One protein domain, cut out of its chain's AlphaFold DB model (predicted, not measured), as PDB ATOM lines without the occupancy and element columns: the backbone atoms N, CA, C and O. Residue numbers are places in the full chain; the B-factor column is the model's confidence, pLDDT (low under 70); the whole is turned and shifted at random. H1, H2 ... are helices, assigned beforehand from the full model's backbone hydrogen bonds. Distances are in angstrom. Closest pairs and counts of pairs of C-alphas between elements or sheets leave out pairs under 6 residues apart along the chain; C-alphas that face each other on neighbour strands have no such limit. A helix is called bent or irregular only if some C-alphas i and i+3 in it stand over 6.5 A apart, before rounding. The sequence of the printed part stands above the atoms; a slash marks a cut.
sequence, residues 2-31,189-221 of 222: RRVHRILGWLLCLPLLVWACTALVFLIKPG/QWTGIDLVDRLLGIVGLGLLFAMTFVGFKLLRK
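Overview. This is residues 2 to 31 and 189 to 221 of the 222 residues of an uncharacterized protein of Gammaproteobacteria bacterium (UniProt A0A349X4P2). Two long helices make a flat, open fork: bent H1 packs with its first arm, H1a, on the later part of H2, while residues 17 to 31, largely of arm H1b, stick out free. The printed part has 63 residues, with two named helices in the order H1, H2 and no named strand, class all helix. It is loose, radius of gyration of the C-alphas 14.7 A, and spans 49 by 30 by 14 A.

Along the chain. Find C-alpha 2 at (13.641, -50.709, 28.742), where H1, residues 2 to 28, begins. By its hydrogen bonds it was assigned as one helix, but it is bent: C-alphas 11 and 14 are 6.5 A apart. Arm H1a is residues 2 to 11, 14.4 A; H1b is 14 to 28, 21.5 A. H2, residues 194 to 219, runs 37.5 A to C-alpha 219 at (8.594, -59.234, 24.344).

Arrangement. H1a and H1b stand at a steep tilt of 49 degrees. Look at His 5 and Met 211, the closest C-alphas where H1a and H2 touch, 6.1 A apart; H2 touches with residues 207 to 218 alone. The two run opposite ways at a shallow tilt of 31 degrees. H1b and H2 are apart. In H1a, H1b and H2 every O i to N i+4 pair is within hydrogen-bond range.

Size, cuts and confidence. The farthest C-alphas, of Gly 31 and Lys 221, are 49.4 A apart. Residues 32 to 188 are not printed; C-alphas 31 and 189 are 22.3 A apart across the cut. Only residue 221 has pLDDT under 70.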
ATOM      1  N   ARG A   2      13.877 -50.324  27.325       86.75
ATOM      2  CA  ARG A   2      13.641 -50.709  28.742       86.75
ATOM      3  C   ARG A   2      13.508 -49.522  29.717       86.75
ATOM      4  O   ARG A   2      12.594 -49.508  30.529       86.75
ATOM      5  N   ARG A   3      14.376 -48.499  29.614       88.88
ATOM      6  CA  ARG A   3      14.276 -47.270  30.441       88.88
ATOM      7  C   ARG A   3      12.977 -46.494  30.183       88.88
ATOM      8  O   ARG A   3      12.306 -46.124  31.132       88.88
ATOM      9  N   VAL A   4      12.603 -46.321  28.911       88.94
ATOM     10  CA  VAL A   4      11.354 -45.646  28.502       88.94
ATOM     11  C   VAL A   4      10.130 -46.382  29.045       88.94
ATOM     12  O   VAL A   4       9.281 -45.761  29.666       88.94
ATOM     13  N   HIS A   5      10.081 -47.709  28.893       90.25
ATOM     14  CA  HIS A   5       9.014 -48.541  29.455       90.25
ATOM     15  C   HIS A   5       8.901 -48.387  30.977       90.25
ATOM     16  O   HIS A   5       7.806 -48.257  31.504       90.25
ATOM     17  N   ARG A   6      10.033 -48.336  31.690       90.56
ATOM     18  CA  ARG A   6      10.044 -48.145  33.146       90.56
ATOM     19  C   ARG A   6       9.499 -46.774  33.562       90.56
ATOM     20  O   ARG A   6       8.737 -46.708  34.516       90.56
ATOM     21  N   ILE A   7       9.877 -45.703  32.863       92.50
ATOM     22  CA  ILE A   7       9.387 -44.343  33.151       92.50
ATOM     23  C   ILE A   7       7.884 -44.248  32.870       92.50
ATOM     24  O   ILE A   7       7.140 -43.793  33.732       92.50
ATOM     25  N   LEU A   8       7.438 -44.732  31.703       91.44
ATOM     26  CA  LEU A   8       6.014 -44.795  31.357       91.44
ATOM     27  C   LEU A   8       5.229 -45.609  32.388       91.44
ATOM     28  O   LEU A   8       4.169 -45.178  32.825       91.44
ATOM     29  N   GLY A   9       5.779 -46.746  32.819       90.56
ATOM     30  CA  GLY A   9       5.193 -47.585  33.858       90.56
ATOM     31  C   GLY A   9       4.998 -46.838  35.173       90.56
ATOM     32  O   GLY A   9       3.892 -46.839  35.694       90.56
ATOM     33  N   TRP A  10       6.021 -46.148  35.684       91.69
ATOM     34  CA  TRP A  10       5.886 -45.357  36.915       91.69
ATOM     35  C   TRP A  10       4.872 -44.221  36.782       91.69
ATOM     36  O   TRP A  10       4.058 -44.028  37.683       91.69
ATOM     37  N   LEU A  11       4.888 -43.514  35.650       92.06
ATOM     38  CA  LEU A  11       3.980 -42.400  35.389       92.06
ATOM     39  C   LEU A  11       2.516 -42.863  35.315       92.06
ATOM     40  O   LEU A  11       1.638 -42.183  35.836       92.06
ATOM     41  N   LEU A  12       2.256 -44.033  34.726       93.12
ATOM     42  CA  LEU A  12       0.912 -44.609  34.610       93.12
ATOM     43  C   LEU A  12       0.466 -45.402  35.846       93.12
ATOM     44  O   LEU A  12      -0.731 -45.587  36.043       93.12
ATOM     45  N   CYS A  13       1.391 -45.868  36.686       93.12
ATOM     46  CA  CYS A  13       1.061 -46.711  37.835       93.12
ATOM     47  C   CYS A  13       0.209 -45.963  38.867       93.12
ATOM     48  O   CYS A  13      -0.813 -46.479  39.303       93.12
ATOM     49  N   LEU A  14       0.578 -44.726  39.214       88.62
ATOM     50  CA  LEU A  14      -0.183 -43.911  40.168       88.62
ATOM     51  C   LEU A  14      -1.641 -43.659  39.734       88.62
ATOM     52  O   LEU A  14      -2.538 -44.001  40.508       88.62
ATOM     53  N   PRO A  15      -1.926 -43.116  38.531       89.81
ATOM     54  CA  PRO A  15      -3.306 -42.931  38.084       89.81
ATOM     55  C   PRO A  15      -4.061 -44.260  37.974       89.81
ATOM     56  O   PRO A  15      -5.233 -44.315  38.337       89.81
ATOM     57  N   LEU A  16      -3.399 -45.342  37.548       92.38
ATOM     58  CA  LEU A  16      -4.023 -46.662  37.463       92.38
ATOM     59  C   LEU A  16      -4.389 -47.224  38.845       92.38
ATOM     60  O   LEU A  16      -5.452 -47.817  38.994       92.38
ATOM     61  N   LEU A  17      -3.548 -47.013  39.859       93.50
ATOM     62  CA  LEU A  17      -3.844 -47.397  41.241       93.50
ATOM     63  C   LEU A  17      -5.026 -46.601  41.798       93.50
ATOM     64  O   LEU A  17      -5.929 -47.190  42.384       93.50
ATOM     65  N   VAL A  18      -5.067 -45.284  41.576       91.56
ATOM     66  CA  VAL A  18      -6.213 -44.450  41.981       91.56
ATOM     67  C   VAL A  18      -7.495 -44.911  41.283       91.56
ATOM     68  O   VAL A  18      -8.536 -45.078  41.925       91.56
ATOM     69  N   TRP A  19      -7.417 -45.190  39.981       94.62
ATOM     70  CA  TRP A  19      -8.530 -45.733  39.213       94.62
ATOM     71  C   TRP A  19      -8.993 -47.097  39.754       94.62
ATOM     72  O   TRP A  19     -10.184 -47.291  39.974       94.62
ATOM     73  N   ALA A  20      -8.073 -48.017  40.054       95.69
ATOM     74  CA  ALA A  20      -8.399 -49.342  40.582       95.69
ATOM     75  C   ALA A  20      -9.014 -49.278  41.992       95.69
ATOM     76  O   ALA A  20     -10.006 -49.953  42.266       95.69
ATOM     77  N   CYS A  21      -8.478 -48.429  42.875       95.69
ATOM     78  CA  CYS A  21      -9.031 -48.217  44.213       95.69
ATOM     79  C   CYS A  21     -10.450 -47.636  44.154       95.69
ATOM     80  O   CYS A  21     -11.339 -48.105  44.862       95.69
ATOM     81  N   THR A  22     -10.693 -46.646  43.288       95.75
ATOM     82  CA  THR A  22     -12.045 -46.090  43.099       95.75
ATOM     83  C   THR A  22     -12.993 -47.108  42.454       95.75
ATOM     84  O   THR A  22     -14.130 -47.240  42.907       95.75
ATOM     85  N   ALA A  23     -12.526 -47.900  41.481       95.06
ATOM     86  CA  ALA A  23     -13.295 -48.991  40.873       95.06
ATOM     87  C   ALA A  23     -13.731 -50.042  41.906       95.06
ATOM     88  O   ALA A  23     -14.877 -50.490  41.882       95.06
ATOM     89  N   LEU A  24     -12.853 -50.396  42.851       96.25
ATOM     90  CA  LEU A  24     -13.182 -51.319  43.938       96.25
ATOM     91  C   LEU A  24     -14.322 -50.779  44.813       96.25
ATOM     92  O   LEU A  24     -15.239 -51.525  45.159       96.25
ATOM     93  N   VAL A  25     -14.318 -49.479  45.118       95.25
ATOM     94  CA  VAL A  25     -15.425 -48.849  45.853       95.25
ATOM     95  C   VAL A  25     -16.730 -48.910  45.051       95.25
ATOM     96  O   VAL A  25     -17.768 -49.222  45.630       95.25
ATOM     97  N   PHE A  26     -16.702 -48.682  43.733       93.81
ATOM     98  CA  PHE A  26     -17.892 -48.818  42.876       93.81
ATOM     99  C   PHE A  26     -18.384 -50.255  42.712       93.81
ATOM    100  O   PHE A  26     -19.557 -50.457  42.391       93.81
ATOM    101  N   LEU A  27     -17.517 -51.243  42.928       94.56
ATOM    102  CA  LEU A  27     -17.894 -52.651  42.918       94.56
ATOM    103  C   LEU A  27     -18.596 -53.043  44.224       94.56
ATOM    104  O   LEU A  27     -19.633 -53.698  44.191       94.56
ATOM    105  N   ILE A  28     -18.057 -52.602  45.365       94.88
ATOM    106  CA  ILE A  28     -18.599 -52.905  46.700       94.88
ATOM    107  C   ILE A  28     -19.846 -52.059  47.006       94.88
ATOM    108  O   ILE A  28     -20.752 -52.515  47.699       94.88
ATOM    109  N   LYS A  29     -19.906 -50.828  46.483       91.19
ATOM    110  CA  LYS A  29     -20.992 -49.850  46.675       91.19
ATOM    111  C   LYS A  29     -21.380 -49.609  48.148       91.19
ATOM    112  O   LYS A  29     -22.570 -49.627  48.479       91.19
ATOM    113  N   PRO A  30     -20.420 -49.331  49.050       89.44
ATOM    114  CA  PRO A  30     -20.735 -49.103  50.458       89.44
ATOM    115  C   PRO A  30     -21.614 -47.854  50.621       89.44
ATOM    116  O   PRO A  30     -21.242 -46.768  50.185       89.44
ATOM    117  N   GLY A  31     -22.798 -48.007  51.220       84.81
ATOM    118  CA  GLY A  31     -23.718 -46.892  51.498       84.81
ATOM    119  C   GLY A  31     -24.475 -46.320  50.288       84.81
ATOM    120  O   GLY A  31     -25.223 -45.357  50.444       84.81
ATOM    121  N   GLN A 189     -11.711 -36.345  36.324       93.56
ATOM    122  CA  GLN A 189     -12.200 -34.981  36.552       93.56
ATOM    123  C   GLN A 189     -11.545 -34.375  37.799       93.56
ATOM    124  O   GLN A 189     -12.194 -34.114  38.818       93.56
ATOM    125  N   TRP A 190     -10.219 -34.281  37.787       89.81
ATOM    126  CA  TRP A 190      -9.429 -33.967  38.978       89.81
ATOM    127  C   TRP A 190      -9.344 -32.474  39.248       89.81
ATOM    128  O   TRP A 190      -9.330 -32.061  40.407       89.81
ATOM    129  N   THR A 191      -9.280 -31.675  38.187       91.88
ATOM    130  CA  THR A 191      -9.135 -30.222  38.292       91.88
ATOM    131  C   THR A 191     -10.486 -29.518  38.360       91.88
ATOM    132  O   THR A 191     -10.568 -28.413  38.892       91.88
ATOM    133  N   GLY A 192     -11.546 -30.158  37.849       89.50
ATOM    134  CA  GLY A 192     -12.868 -29.551  37.705       89.50
ATOM    135  C   GLY A 192     -12.967 -28.609  36.503       89.50
ATOM    136  O   GLY A 192     -13.999 -27.968  36.317       89.50
ATOM    137  N   ILE A 193     -11.908 -28.519  35.693       94.12
ATOM    138  CA  ILE A 193     -11.863 -27.736  34.462       94.12
ATOM    139  C   ILE A 193     -11.957 -28.720  33.297       94.12
ATOM    140  O   ILE A 193     -10.989 -29.422  33.004       94.12
ATOM    141  N   ASP A 194     -13.103 -28.733  32.610       92.56
ATOM    142  CA  ASP A 194     -13.424 -29.712  31.555       92.56
ATOM    143  C   ASP A 194     -12.304 -29.862  30.513       92.56
ATOM    144  O   ASP A 194     -11.862 -30.970  30.212       92.56
ATOM    145  N   LEU A 195     -11.758 -28.740  30.030       94.75
ATOM    146  CA  LEU A 195     -10.668 -28.750  29.055       94.75
ATOM    147  C   LEU A 195      -9.407 -29.446  29.588       94.75
ATOM    148  O   LEU A 195      -8.792 -30.238  28.873       94.75
ATOM    149  N   VAL A 196      -9.005 -29.142  30.825       95.25
ATOM    150  CA  VAL A 196      -7.778 -29.682  31.424       95.25
ATOM    151  C   VAL A 196      -7.943 -31.173  31.689       95.25
ATOM    152  O   VAL A 196      -7.073 -31.958  31.318       95.25
ATOM    153  N   ASP A 197      -9.082 -31.569  32.256       94.56
ATOM    154  CA  ASP A 197      -9.393 -32.964  32.566       94.56
ATOM    155  C   ASP A 197      -9.495 -33.807  31.278       94.56
ATOM    156  O   ASP A 197      -8.937 -34.905  31.188       94.56
ATOM    157  N   ARG A 198     -10.102 -33.261  30.215       94.38
ATOM    158  CA  ARG A 198     -10.178 -33.916  28.901       94.38
ATOM    159  C   ARG A 198      -8.807 -34.076  28.247       94.38
ATOM    160  O   ARG A 198      -8.508 -35.147  27.716       94.38
ATOM    161  N   LEU A 199      -7.959 -33.045  28.286       95.38
ATOM    162  CA  LEU A 199      -6.587 -33.129  27.773       95.38
ATOM    163  C   LEU A 199      -5.759 -34.148  28.560       95.38
ATOM    164  O   LEU A 199      -5.064 -34.963  27.951       95.38
ATOM    165  N   LEU A 200      -5.875 -34.150  29.890       92.38
ATOM    166  CA  LEU A 200      -5.226 -35.130  30.758       92.38
ATOM    167  C   LEU A 200      -5.649 -36.559  30.386       92.38
ATOM    168  O   LEU A 200      -4.793 -37.435  30.256       92.38
ATOM    169  N   GLY A 201      -6.944 -36.780  30.140       92.81
ATOM    170  CA  GLY A 201      -7.477 -38.064  29.684       92.81
ATOM    171  C   GLY A 201      -6.905 -38.513  28.336       92.81
ATOM    172  O   GLY A 201      -6.457 -39.653  28.206       92.81
ATOM    173  N   ILE A 202      -6.849 -37.618  27.344       95.81
ATOM    174  CA  ILE A 202      -6.281 -37.915  26.015       95.81
ATOM    175  C   ILE A 202      -4.789 -38.257  26.118       95.81
ATOM    176  O   ILE A 202      -4.338 -39.250  25.541       95.81
ATOM    177  N   VAL A 203      -4.021 -37.467  26.874       94.50
ATOM    178  CA  VAL A 203      -2.588 -37.711  27.094       94.50
ATOM    179  C   VAL A 203      -2.375 -39.040  27.817       94.50
ATOM    180  O   VAL A 203      -1.552 -39.846  27.383       94.50
ATOM    181  N   GLY A 204      -3.143 -39.307  28.877       93.00
ATOM    182  CA  GLY A 204      -3.100 -40.568  29.616       93.00
ATOM    183  C   GLY A 204      -3.382 -41.780  28.727       93.00
ATOM    184  O   GLY A 204      -2.639 -42.761  28.762       93.00
ATOM    185  N   LEU A 205      -4.395 -41.689  27.862       94.69
ATOM    186  CA  LEU A 205      -4.723 -42.741  26.902       94.69
ATOM    187  C   LEU A 205      -3.592 -42.960  25.882       94.69
ATOM    188  O   LEU A 205      -3.210 -44.100  25.613       94.69
ATOM    189  N   GLY A 206      -3.004 -41.881  25.357       96.44
ATOM    190  CA  GLY A 206      -1.847 -41.962  24.462       96.44
ATOM    191  C   GLY A 206      -0.641 -42.643  25.118       96.44
ATOM    192  O   GLY A 206       0.003 -43.505  24.513       96.44
ATOM    193  N   LEU A 207      -0.364 -42.316  26.383       94.75
ATOM    194  CA  LEU A 207       0.695 -42.947  27.172       94.75
ATOM    195  C   LEU A 207       0.422 -44.438  27.408       94.75
ATOM    196  O   LEU A 207       1.353 -45.241  27.313       94.75
ATOM    197  N   LEU A 208      -0.834 -44.822  27.656       94.19
ATOM    198  CA  LEU A 208      -1.243 -46.221  27.796       94.19
ATOM    199  C   LEU A 208      -0.964 -47.010  26.506       94.19
ATOM    200  O   LEU A 208      -0.337 -48.071  26.551       94.19
ATOM    201  N   PHE A 209      -1.348 -46.472  25.344       95.94
ATOM    202  CA  PHE A 209      -1.041 -47.089  24.049       95.94
ATOM    203  C   PHE A 209       0.469 -47.215  23.813       95.94
ATOM    204  O   PHE A 209       0.946 -48.276  23.397       95.94
ATOM    205  N   ALA A 210       1.239 -46.169  24.124       94.12
ATOM    206  CA  ALA A 210       2.693 -46.191  23.998       94.12
ATOM    207  C   ALA A 210       3.333 -47.251  24.910       94.12
ATOM    208  O   ALA A 210       4.215 -47.995  24.471       94.12
ATOM    209  N   MET A 211       2.872 -47.364  26.160       93.94
ATOM    210  CA  MET A 211       3.334 -48.366  27.122       93.94
ATOM    211  C   MET A 211       3.086 -49.788  26.611       93.94
ATOM    212  O   MET A 211       4.018 -50.598  26.587       93.94
ATOM    213  N   THR A 212       1.870 -50.065  26.130       93.06
ATOM    214  CA  THR A 212       1.486 -51.357  25.540       93.06
ATOM    215  C   THR A 212       2.349 -51.695  24.327       93.06
ATOM    216  O   THR A 212       2.906 -52.791  24.240       93.06
ATOM    217  N   PHE A 213       2.551 -50.740  23.416       93.94
ATOM    218  CA  PHE A 213       3.373 -50.944  22.223       93.94
ATOM    219  C   PHE A 213       4.851 -51.206  22.552       93.94
ATOM    220  O   PHE A 213       5.464 -52.128  22.005       93.94
ATOM    221  N   VAL A 214       5.442 -50.417  23.458       92.56
ATOM    222  CA  VAL A 214       6.837 -50.606  23.886       92.56
ATOM    223  C   VAL A 214       6.998 -51.937  24.623       92.56
ATOM    224  O   VAL A 214       7.990 -52.628  24.386       92.56
ATOM    225  N   GLY A 215       6.035 -52.320  25.468       90.75
ATOM    226  CA  GLY A 215       6.013 -53.618  26.147       90.75
ATOM    227  C   GLY A 215       5.988 -54.783  25.157       90.75
ATOM    228  O   GLY A 215       6.838 -55.668  25.217       90.75
ATOM    229  N   PHE A 216       5.100 -54.728  24.163       92.88
ATOM    230  CA  PHE A 216       5.028 -55.734  23.103       92.88
ATOM    231  C   PHE A 216       6.328 -55.836  22.287       92.88
ATOM    232  O   PHE A 216       6.823 -56.932  22.021       92.88
ATOM    233  N   LYS A 217       6.941 -54.698  21.929       90.25
ATOM    234  CA  LYS A 217       8.250 -54.695  21.255       90.25
ATOM    235  C   LYS A 217       9.369 -55.287  22.109       90.25
ATOM    236  O   LYS A 217      10.301 -55.849  21.542       90.25
ATOM    237  N   LEU A 218       9.313 -55.141  23.433       90.69
ATOM    238  CA  LEU A 218      10.283 -55.755  24.341       90.69
ATOM    239  C   LEU A 218      10.109 -57.275  24.421       90.69
ATOM    240  O   LEU A 218      11.120 -57.960  24.461       90.69
ATOM    241  N   LEU A 219       8.874 -57.790  24.375       90.25
ATOM    242  CA  LEU A 219       8.594 -59.234  24.344       90.25
ATOM    243  C   LEU A 219       9.073 -59.912  23.051       90.25
ATOM    244  O   LEU A 219       9.441 -61.080  23.067       90.25
ATOM    245  N   ARG A 220       9.066 -59.189  21.924       85.12
ATOM    246  CA  ARG A 220       9.511 -59.704  20.615       85.12
ATOM    247  C   ARG A 220      11.026 -59.688  20.397       85.12
ATOM    248  O   ARG A 220      11.478 -60.218  19.385       85.12
ATOM    249  N   LYS A 221      11.803 -59.042  21.269       61.75
ATOM    250  CA  LYS A 221      13.268 -59.056  21.170       61.75
ATOM    251  C   LYS A 221      13.805 -60.188  22.056       61.75
ATOM    252  O   LYS A 221      13.484 -60.146  23.242       61.75
TER     253      LYS A 221